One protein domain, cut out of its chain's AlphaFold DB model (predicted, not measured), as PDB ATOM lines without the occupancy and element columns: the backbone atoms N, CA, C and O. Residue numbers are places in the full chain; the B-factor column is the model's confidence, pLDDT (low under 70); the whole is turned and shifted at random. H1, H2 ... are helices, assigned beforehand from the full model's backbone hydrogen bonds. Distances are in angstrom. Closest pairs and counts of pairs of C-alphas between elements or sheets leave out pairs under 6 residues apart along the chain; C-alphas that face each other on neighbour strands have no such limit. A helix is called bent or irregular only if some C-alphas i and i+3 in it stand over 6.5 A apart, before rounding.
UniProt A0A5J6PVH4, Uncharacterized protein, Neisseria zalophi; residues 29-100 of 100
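What this domain is: This is residues 29 to 100 of the 100 residues of an uncharacterized protein of Neisseria zalophi (UniProt A0A5J6PVH4). A small compact head of three short helices, H1, H2 and H3, together with the beginning of the long helix H4, has one long arm that sticks out from it: residues 83 to 100, of which 83 to 99 belong to H4. H4 kinks by 43 degrees near residue 79, and beyond the kink it runs away from the head. The printed part has 72 residues with four named helices, in the order H1, H2, H3, H4, and no named strand; its class is all helix. The whole is loose, with a radius of gyration of the C-alphas of 15.8 A, and elongated, spanning 51 by 26 by 18 A, the arm making the length.

Where its parts are: H1 is residues 29 to 34, 8.6 A from first to last C-alpha, and begins at C-alpha 29 at (22.932, -37.499, 46.433). H2 is residues 41 to 47, 9.4 A long, and is only just irregular: C-alphas 44 and 47 are 6.8 A apart. H3 is residues 49 to 60, 16.0 A long, and ends at C-alpha 60 at (10.714, -44.752, 43.419). H4 is residues 72 to 99, 38.5 A long, and ends at C-alpha 99 at (-8.651, -32.518, 68.977). H4 is irregular, with C-alphas 78 and 81 7.1 A apart.

How they stand to each other: H1 and H2 only just touch, with 3 pairs of C-alphas within 8 A; their closest C-alphas, those of Phe 29 and Phe 44, are 6.7 A apart. Their lines are about perpendicular, at 82 degrees. H1 and H3 are close but not clearly touching, their closest C-alphas being those of Cys 32 and Val 52, 6.7 A apart. H2 and H3 are also close but not clearly touching, the closest C-alphas being those of Phe 44 and Val 52, 6.5 A apart, at a steep tilt of 64 degrees, opposite ways. H3 touches H4 with residues 56 to 60 alone, and H4 touches H3 with residues 74 to 81 alone. Their closest C-alphas, those of Ile 60 and Lys 78, are 4.4 A apart, and their lines are about perpendicular, at 85 degrees. H1 and H4 are close but not clearly touching, with the C-alphas of Leu 31 and Phe 74 closest at 7.4 A. H2 and H4 are apart. Every O i to N i+4 pair is within hydrogen-bond range in H1 and H3; in H2 it is 2 of 3 and in H4 22 of 24.

The domain as a whole: The two C-alphas farthest apart are those of Lys 36 and Glu 100, 50.8 A. Without residues 83 to 100, which stand free, the body spans 25 by 19 by 18 A. The link from H3 to H4, 11 residues, is long; that from H1 to H2 is short, and that from H2 to H3 is tight. The printed part has no cut and ends at Glu 100, the chain's last residue and the one printed residue with pLDDT under 70; the mean pLDDT of the printed part is 85.9.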
ATOM      1  N   PHE A  29      21.726 -38.147  46.945       93.69
ATOM      2  CA  PHE A  29      22.932 -37.499  46.433       93.69
ATOM      3  C   PHE A  29      23.997 -38.530  46.057       93.69
ATOM      4  O   PHE A  29      24.552 -38.479  44.957       93.69
ATOM      5  N   TYR A  30      24.252 -39.496  46.941       93.81
ATOM      6  CA  TYR A  30      25.239 -40.539  46.698       93.81
ATOM      7  C   TYR A  30      24.893 -41.365  45.454       93.81
ATOM      8  O   TYR A  30      25.764 -41.594  44.615       93.81
ATOM      9  N   LEU A  31      23.633 -41.785  45.300       93.44
ATOM     10  CA  LEU A  31      23.195 -42.527  44.116       93.44
ATOM     11  C   LEU A  31      23.330 -41.678  42.851       93.44
ATOM     12  O   LEU A  31      23.929 -42.132  41.877       93.44
ATOM     13  N   CYS A  32      22.862 -40.429  42.872       93.12
ATOM     14  CA  CYS A  32      23.014 -39.519  41.738       93.12
ATOM     15  C   CYS A  32      24.488 -39.348  41.334       93.12
ATOM     16  O   CYS A  32      24.799 -39.345  40.143       93.12
ATOM     17  N   LYS A  33      25.404 -39.246  42.305       93.38
ATOM     18  CA  LYS A  33      26.845 -39.129  42.046       93.38
ATOM     19  C   LYS A  33      27.442 -40.439  41.518       93.38
ATOM     20  O   LYS A  33      28.180 -40.412  40.536       93.38
ATOM     21  N   LYS A  34      27.092 -41.587  42.111       94.06
ATOM     22  CA  LYS A  34      27.546 -42.927  41.681       94.06
ATOM     23  C   LYS A  34      27.175 -43.205  40.222       94.06
ATOM     24  O   LYS A  34      27.999 -43.716  39.470       94.06
ATOM     25  N   TYR A  35      25.968 -42.820  39.814       92.69
ATOM     26  CA  TYR A  35      25.466 -43.001  38.449       92.69
ATOM     27  C   TYR A  35      25.744 -41.808  37.521       92.69
ATOM     28  O   TYR A  35      25.155 -41.725  36.447       92.69
ATOM     29  N   LYS A  36      26.655 -40.900  37.909       91.19
ATOM     30  CA  LYS A  36      27.105 -39.748  37.103       91.19
ATOM     31  C   LYS A  36      25.974 -38.823  36.625       91.19
ATOM     32  O   LYS A  36      26.106 -38.148  35.609       91.19
ATOM     33  N   ILE A  37      24.865 -38.766  37.364       91.19
ATOM     34  CA  ILE A  37      23.774 -37.813  37.109       91.19
ATOM     35  C   ILE A  37      24.248 -36.392  37.450       91.19
ATOM     36  O   ILE A  37      23.968 -35.439  36.724       91.19
ATOM     37  N   ILE A  38      25.022 -36.264  38.529       92.69
ATOM     38  CA  ILE A  38      25.557 -35.004  39.064       92.69
ATOM     39  C   ILE A  38      27.070 -35.093  39.280       92.69
ATOM     40  O   ILE A  38      27.596 -36.184  39.510       92.69
ATOM     41  N   ASN A  39      27.742 -33.940  39.306       89.19
ATOM     42  CA  ASN A  39      29.163 -33.845  39.656       89.19
ATOM     43  C   ASN A  39      29.370 -33.237  41.051       89.19
ATOM     44  O   ASN A  39      30.332 -33.574  41.744       89.19
ATOM     45  N   SER A  40      28.453 -32.370  41.484       89.19
ATOM     46  CA  SER A  40      28.564 -31.589  42.717       89.19
ATOM     47  C   SER A  40      27.255 -31.531  43.513       89.19
ATOM     48  O   SER A  40      26.184 -31.899  43.030       89.19
ATOM     49  N   ILE A  41      27.333 -31.062  44.762       87.19
ATOM     50  CA  ILE A  41      26.147 -30.845  45.607       87.19
ATOM     51  C   ILE A  41      25.287 -29.684  45.096       87.19
ATOM     52  O   ILE A  41      24.061 -29.731  45.166       87.19
ATOM     53  N   THR A  42      25.918 -28.679  44.493       87.94
ATOM     54  CA  THR A  42      25.250 -27.578  43.796       87.94
ATOM     55  C   THR A  42      24.440 -28.081  42.605       87.94
ATOM     56  O   THR A  42      23.317 -27.623  42.402       87.94
ATOM     57  N   ASP A  43      24.932 -29.077  41.864       84.88
ATOM     58  CA  ASP A  43      24.142 -29.709  40.799       84.88
ATOM     59  C   ASP A  43      22.898 -30.407  41.347       84.88
ATOM     60  O   ASP A  43      21.832 -30.339  40.735       84.88
ATOM     61  N   PHE A  44      23.024 -31.062  42.504       88.62
ATOM     62  CA  PHE A  44      21.928 -31.800  43.123       88.62
ATOM     63  C   PHE A  44      20.761 -30.894  43.525       88.62
ATOM     64  O   PHE A  44      19.607 -31.228  43.256       88.62
ATOM     65  N   PHE A  45      21.059 -29.740  44.126       84.38
ATOM     66  CA  PHE A  45      20.030 -28.821  44.620       84.38
ATOM     67  C   PHE A  45      19.586 -27.767  43.597       84.38
ATOM     68  O   PHE A  45      18.417 -27.377  43.604       84.38
ATOM     69  N   ILE A  46      20.488 -27.305  42.724       81.88
ATOM     70  CA  ILE A  46      20.276 -26.103  41.904       81.88
ATOM     71  C   ILE A  46      20.275 -26.450  40.413       81.88
ATOM     72  O   ILE A  46      19.233 -26.366  39.763       81.88
ATOM     73  N   PHE A  47      21.417 -26.862  39.858       74.06
ATOM     74  CA  PHE A  47      21.609 -26.851  38.401       74.06
ATOM     75  C   PHE A  47      20.968 -28.030  37.663       74.06
ATOM     76  O   PHE A  47      20.454 -27.863  36.559       74.06
ATOM     77  N   LYS A  48      20.950 -29.224  38.264       82.31
ATOM     78  CA  LYS A  48      20.467 -30.462  37.630       82.31
ATOM     79  C   LYS A  48      19.228 -31.042  38.302       82.31
ATOM     80  O   LYS A  48      18.915 -32.222  38.143       82.31
ATOM     81  N   LYS A  49      18.455 -30.196  38.985       86.50
ATOM     82  CA  LYS A  49      17.232 -30.580  39.707       86.50
ATOM     83  C   LYS A  49      16.277 -31.440  38.867       86.50
ATOM     84  O   LYS A  49      15.703 -32.399  39.376       86.50
ATOM     85  N   LYS A  50      16.120 -31.144  37.570       87.88
ATOM     86  CA  LYS A  50      15.245 -31.912  36.664       87.88
ATOM     87  C   LYS A  50      15.762 -33.332  36.398       87.88
ATOM     88  O   LYS A  50      14.975 -34.274  36.433       87.88
ATOM     89  N   GLU A  51      17.061 -33.487  36.149       89.19
ATOM     90  CA  GLU A  51      17.702 -34.788  35.898       89.19
ATOM     91  C   GLU A  51      17.706 -35.648  37.160       89.19
ATOM     92  O   GLU A  51      17.313 -36.814  37.116       89.19
ATOM     93  N   VAL A  52      18.058 -35.039  38.295       89.88
ATOM     94  CA  VAL A  52      18.001 -35.659  39.623       89.88
ATOM     95  C   VAL A  52      16.590 -36.144  39.926       89.88
ATOM     96  O   VAL A  52      16.405 -37.319  40.230       89.88
ATOM     97  N   ASN A  53      15.579 -35.286  39.765       90.50
ATOM     98  CA  ASN A  53      14.191 -35.679  39.989       90.50
ATOM     99  C   ASN A  53      13.786 -36.836  39.077       90.50
ATOM    100  O   ASN A  53      13.225 -37.811  39.561       90.50
ATOM    101  N   LYS A  54      14.091 -36.771  37.776       91.19
ATOM    102  CA  LYS A  54      13.767 -37.856  36.840       91.19
ATOM    103  C   LYS A  54      14.403 -39.182  37.273       91.19
ATOM    104  O   LYS A  54      13.739 -40.215  37.236       91.19
ATOM    105  N   PHE A  55      15.661 -39.148  37.705       92.25
ATOM    106  CA  PHE A  55      16.383 -40.321  38.186       92.25
ATOM    107  C   PHE A  55      15.776 -40.893  39.478       92.25
ATOM    108  O   PHE A  55      15.443 -42.079  39.528       92.25
ATOM    109  N   LEU A  56      15.556 -40.054  40.494       91.62
ATOM    110  CA  LEU A  56      14.975 -40.468  41.777       91.62
ATOM    111  C   LEU A  56      13.537 -40.980  41.614       91.62
ATOM    112  O   LEU A  56      13.187 -42.019  42.170       91.62
ATOM    113  N   TRP A  57      12.717 -40.326  40.789       90.44
ATOM    114  CA  TRP A  57      11.372 -40.812  40.461       90.44
ATOM    115  C   TRP A  57      11.398 -42.135  39.696       90.44
ATOM    116  O   TRP A  57      10.517 -42.972  39.902       90.44
ATOM    117  N   GLY A  58      12.416 -42.357  38.861       91.31
ATOM    118  CA  GLY A  58      12.674 -43.648  38.228       91.31
ATOM    119  C   GLY A  58      12.939 -44.753  39.255       91.31
ATOM    120  O   GLY A  58      12.380 -45.842  39.127       91.31
ATOM    121  N   ILE A  59      13.717 -44.465  40.304       91.44
ATOM    122  CA  ILE A  59      13.952 -45.390  41.427       91.44
ATOM    123  C   ILE A  59      12.648 -45.685  42.176       91.44
ATOM    124  O   ILE A  59      12.274 -46.851  42.323       91.44
ATOM    125  N   ILE A  60      11.942 -44.639  42.614       89.69
ATOM    126  CA  ILE A  60      10.714 -44.752  43.419       89.69
ATOM    127  C   ILE A  60       9.630 -45.521  42.654       89.69
ATOM    128  O   ILE A  60       9.004 -46.425  43.201       89.69
ATOM    129  N   SER A  61       9.458 -45.220  41.365       87.56
ATOM    130  CA  SER A  61       8.431 -45.836  40.513       87.56
ATOM    131  C   SER A  61       8.861 -47.174  39.908       87.56
ATOM    132  O   SER A  61       8.119 -47.744  39.112       87.56
ATOM    133  N   ASN A  62      10.070 -47.658  40.219       85.94
ATOM    134  CA  ASN A  62      10.662 -48.850  39.607       85.94
ATOM    135  C   ASN A  62      10.728 -48.782  38.061       85.94
ATOM    136  O   ASN A  62      10.692 -49.806  37.386       85.94
ATOM    137  N   LYS A  63      10.826 -47.564  37.511       86.75
ATOM    138  CA  LYS A  63      10.915 -47.236  36.074       86.75
ATOM    139  C   LYS A  63      12.304 -46.698  35.702       86.75
ATOM    140  O   LYS A  63      12.437 -45.874  34.800       86.75
ATOM    141  N   SER A  64      13.339 -47.101  36.440       81.50
ATOM    142  CA  SER A  64      14.714 -46.695  36.143       81.50
ATOM    143  C   SER A  64      15.134 -47.214  34.769       81.50
ATOM    144  O   SER A  64      14.995 -48.398  34.481       81.50
ATOM    145  N   THR A  65      15.692 -46.331  33.942       77.81
ATOM    146  CA  THR A  65      16.260 -46.682  32.631       77.81
ATOM    147  C   THR A  65      17.659 -47.288  32.732       77.81
ATOM    148  O   THR A  65      18.184 -47.782  31.742       77.81
ATOM    149  N   ILE A  66      18.279 -47.227  33.912       84.25
ATOM    150  CA  ILE A  66      19.596 -47.801  34.190       84.25
ATOM    151  C   ILE A  66      19.485 -48.917  35.225       84.25
ATOM    152  O   ILE A  66      18.630 -48.867  36.116       84.25
ATOM    153  N   ASN A  67      20.356 -49.922  35.113       85.75
ATOM    154  CA  ASN A  67      20.427 -51.013  36.078       85.75
ATOM    155  C   ASN A  67      21.085 -50.513  37.374       85.75
ATOM    156  O   ASN A  67      22.300 -50.317  37.434       85.75
ATOM    157  N   ILE A  68      20.260 -50.245  38.387       88.19
ATOM    158  CA  ILE A  68      20.703 -49.727  39.682       88.19
ATOM    159  C   ILE A  68      20.905 -50.895  40.642       88.19
ATOM    160  O   ILE A  68      20.043 -51.762  40.782       88.19
ATOM    161  N   GLU A  69      22.041 -50.893  41.329       91.44
ATOM    162  CA  GLU A  69      22.354 -51.852  42.375       91.44
ATOM    163  C   GLU A  69      21.402 -51.635  43.555       91.44
ATOM    164  O   GLU A  69      21.281 -50.523  44.074       91.44
ATOM    165  N   LYS A  70      20.712 -52.699  43.973       90.75
ATOM    166  CA  LYS A  70      19.695 -52.659  45.032       90.75
ATOM    167  C   LYS A  70      20.339 -52.739  46.415       90.75
ATOM    168  O   LYS A  70      20.083 -53.663  47.180       90.75
ATOM    169  N   ASP A  71      21.219 -51.790  46.702       92.31
ATOM    170  CA  ASP A  71      21.864 -51.670  48.004       92.31
ATOM    171  C   ASP A  71      20.941 -50.992  49.037       92.31
ATOM    172  O   ASP A  71      19.819 -50.567  48.747       92.31
ATOM    173  N   PHE A  72      21.418 -50.872  50.276       91.56
ATOM    174  CA  PHE A  72      20.671 -50.205  51.344       91.56
ATOM    175  C   PHE A  72      20.236 -48.775  50.960       91.56
ATOM    176  O   PHE A  72      19.097 -48.385  51.217       91.56
ATOM    177  N   ARG A  73      21.095 -48.001  50.280       92.25
ATOM    178  CA  ARG A  73      20.799 -46.612  49.878       92.25
ATOM    179  C   ARG A  73      19.706 -46.559  48.820       92.25
ATOM    180  O   ARG A  73      18.856 -45.671  48.871       92.25
ATOM    181  N   PHE A  74      19.697 -47.514  47.889       92.88
ATOM    182  CA  PHE A  74      18.610 -47.673  46.926       92.88
ATOM    183  C   PHE A  74      17.269 -47.855  47.635       92.88
ATOM    184  O   PHE A  74      16.299 -47.178  47.291       92.88
ATOM    185  N   TYR A  75      17.211 -48.720  48.649       91.94
ATOM    186  CA  TYR A  75      15.978 -48.956  49.397       91.94
ATOM    187  C   TYR A  75      15.553 -47.759  50.249       91.94
ATOM    188  O   TYR A  75      14.360 -47.453  50.286       91.94
ATOM    189  N   VAL A  76      16.503 -47.032  50.844       91.19
ATOM    190  CA  VAL A  76      16.220 -45.759  51.532       91.19
ATOM    191  C   VAL A  76      15.556 -44.766  50.581       91.19
ATOM    192  O   VAL A  76      14.525 -44.198  50.924       91.19
ATOM    193  N   VAL A  77      16.074 -44.596  49.363       91.25
ATOM    194  CA  VAL A  77      15.486 -43.665  48.387       91.25
ATOM    195  C   VAL A  77      14.146 -44.171  47.849       91.25
ATOM    196  O   VAL A  77      13.197 -43.397  47.730       91.25
ATOM    197  N   LYS A  78      14.035 -45.472  47.557       91.56
ATOM    198  CA  LYS A  78      12.815 -46.084  47.010       91.56
ATOM    199  C   LYS A  78      11.630 -45.973  47.971       91.56
ATOM    200  O   LYS A  78      10.520 -45.640  47.552       91.56
ATOM    201  N   TYR A  79      11.864 -46.250  49.249       89.69
ATOM    202  CA  TYR A  79      10.804 -46.298  50.254       89.69
ATOM    203  C   TYR A  79      10.723 -45.045  51.123       89.69
ATOM    204  O   TYR A  79       9.692 -44.827  51.753       89.69
ATOM    205  N   GLY A  80      11.738 -44.181  51.119       84.12
ATOM    206  CA  GLY A  80      11.775 -43.001  51.982       84.12
ATOM    207  C   GLY A  80      10.641 -42.009  51.728       84.12
ATOM    208  O   GLY A  80      10.122 -41.429  52.677       84.12
ATOM    209  N   LEU A  81      10.185 -41.861  50.475       77.94
ATOM    210  CA  LEU A  81       9.005 -41.042  50.167       77.94
ATOM    211  C   LEU A  81       7.712 -41.668  50.715       77.94
ATOM    212  O   LEU A  81       6.884 -40.969  51.288       77.94
ATOM    213  N   HIS A  82       7.550 -42.985  50.565       78.44
ATOM    214  CA  HIS A  82       6.377 -43.703  51.067       78.44
ATOM    215  C   HIS A  82       6.312 -43.652  52.594       78.44
ATOM    216  O   HIS A  82       5.249 -43.402  53.154       78.44
ATOM    217  N   TYR A  83       7.457 -43.818  53.258       79.19
ATOM    218  CA  TYR A  83       7.573 -43.693  54.706       79.19
ATOM    219  C   TYR A  83       7.227 -42.280  55.185       79.19
ATOM    220  O   TYR A  83       6.486 -42.127  56.150       79.19
ATOM    221  N   PHE A  84       7.698 -41.248  54.477       77.94
ATOM    222  CA  PHE A  84       7.366 -39.858  54.787       77.94
ATOM    223  C   PHE A  84       5.861 -39.569  54.659       77.94
ATOM    224  O   PHE A  84       5.272 -38.976  55.558       77.94
ATOM    225  N   ILE A  85       5.223 -40.028  53.575       79.31
ATOM    226  CA  ILE A  85       3.777 -39.853  53.359       79.31
ATOM    227  C   ILE A  85       2.969 -40.605  54.423       79.31
ATOM    228  O   ILE A  85       2.025 -40.047  54.982       79.31
ATOM    229  N   LEU A  86       3.345 -41.852  54.724       82.88
ATOM    230  CA  LEU A  86       2.680 -42.661  55.744       82.88
ATOM    231  C   LEU A  86       2.759 -41.991  57.118       82.88
ATOM    232  O   LEU A  86       1.751 -41.918  57.815       82.88
ATOM    233  N   HIS A  87       3.927 -41.463  57.486       76.31
ATOM    234  CA  HIS A  87       4.088 -40.734  58.743       76.31
ATOM    235  C   HIS A  87       3.210 -39.493  58.807       76.31
ATOM    236  O   HIS A  87       2.460 -39.340  59.765       76.31
ATOM    237  N   MET A  88       3.231 -38.650  57.771       77.88
ATOM    238  CA  MET A  88       2.362 -37.467  57.706       77.88
ATOM    239  C   MET A  88       0.883 -37.829  57.888       77.88
ATOM    240  O   MET A  88       0.154 -37.137  58.597       77.88
ATOM    241  N   PHE A  89       0.446 -38.943  57.297       83.06
ATOM    242  CA  PHE A  89      -0.923 -39.432  57.436       83.06
ATOM    243  C   PHE A  89      -1.243 -39.905  58.863       83.06
ATOM    244  O   PHE A  89      -2.250 -39.491  59.435       83.06
ATOM    245  N   VAL A  90      -0.378 -40.729  59.464       82.44
ATOM    246  CA  VAL A  90      -0.555 -41.234  60.838       82.44
ATOM    247  C   VAL A  90      -0.574 -40.087  61.850       82.44
ATOM    248  O   VAL A  90      -1.451 -40.044  62.709       82.44
ATOM    249  N   PHE A  91       0.338 -39.123  61.724       76.81
ATOM    250  CA  PHE A  91       0.364 -37.954  62.602       76.81
ATOM    251  C   PHE A  91      -0.871 -37.070  62.430       76.81
ATOM    252  O   PHE A  91      -1.440 -36.641  63.431       76.81
ATOM    253  N   GLY A  92      -1.339 -36.858  61.196       78.12
ATOM    254  CA  GLY A  92      -2.591 -36.139  60.948       78.12
ATOM    255  C   GLY A  92      -3.799 -36.804  61.619       78.12
ATOM    256  O   GLY A  92      -4.642 -36.117  62.192       78.12
ATOM    257  N   LEU A  93      -3.858 -38.141  61.614       82.69
ATOM    258  CA  LEU A  93      -4.903 -38.895  62.313       82.69
ATOM    259  C   LEU A  93      -4.806 -38.758  63.835       82.69
ATOM    260  O   LEU A  93      -5.821 -38.515  64.482       82.69
ATOM    261  N   ILE A  94      -3.607 -38.883  64.406       79.69
ATOM    262  CA  ILE A  94      -3.393 -38.724  65.852       79.69
ATOM    263  C   ILE A  94      -3.774 -37.307  66.294       79.69
ATOM    264  O   ILE A  94      -4.489 -37.147  67.279       79.69
ATOM    265  N   ALA A  95      -3.352 -36.284  65.546       72.81
ATOM    266  CA  ALA A  95      -3.695 -34.895  65.832       72.81
ATOM    267  C   ALA A  95      -5.213 -34.669  65.806       72.81
ATOM    268  O   ALA A  95      -5.743 -33.995  66.687       72.81
ATOM    269  N   LYS A  96      -5.920 -35.281  64.844       76.62
ATOM    270  CA  LYS A  96      -7.384 -35.244  64.786       76.62
ATOM    271  C   LYS A  96      -8.026 -35.897  66.018       76.62
ATOM    272  O   LYS A  96      -8.901 -35.285  66.614       76.62
ATOM    273  N   ILE A  97      -7.575 -37.091  66.415       83.31
ATOM    274  CA  ILE A  97      -8.098 -37.818  67.591       83.31
ATOM    275  C   ILE A  97      -7.882 -37.033  68.890       83.31
ATOM    276  O   ILE A  97      -8.703 -37.113  69.789       83.31
ATOM    277  N   ILE A  98      -6.774 -36.298  69.014       76.88
ATOM    278  CA  ILE A  98      -6.492 -35.473  70.201       76.88
ATOM    279  C   ILE A  98      -7.384 -34.219  70.250       76.88
ATOM    280  O   ILE A  98      -7.587 -33.659  71.329       76.88
ATOM    281  N   TRP A  99      -7.850 -33.738  69.094       70.31
ATOM    282  CA  TRP A  99      -8.651 -32.518  68.977       70.31
ATOM    283  C   TRP A  99     -10.159 -32.754  69.157       70.31
ATOM    284  O   TRP A  99     -10.858 -31.837  69.589       70.31
ATOM    285  N   GLU A 100     -10.654 -33.944  68.805       64.25
ATOM    286  CA  GLU A 100     -12.028 -34.406  69.077       64.25
ATOM    287  C   GLU A 100     -12.200 -34.864  70.536       64.25
ATOM    288  O   GLU A 100     -13.270 -34.556  71.110       64.25
TER     289      GLU A 100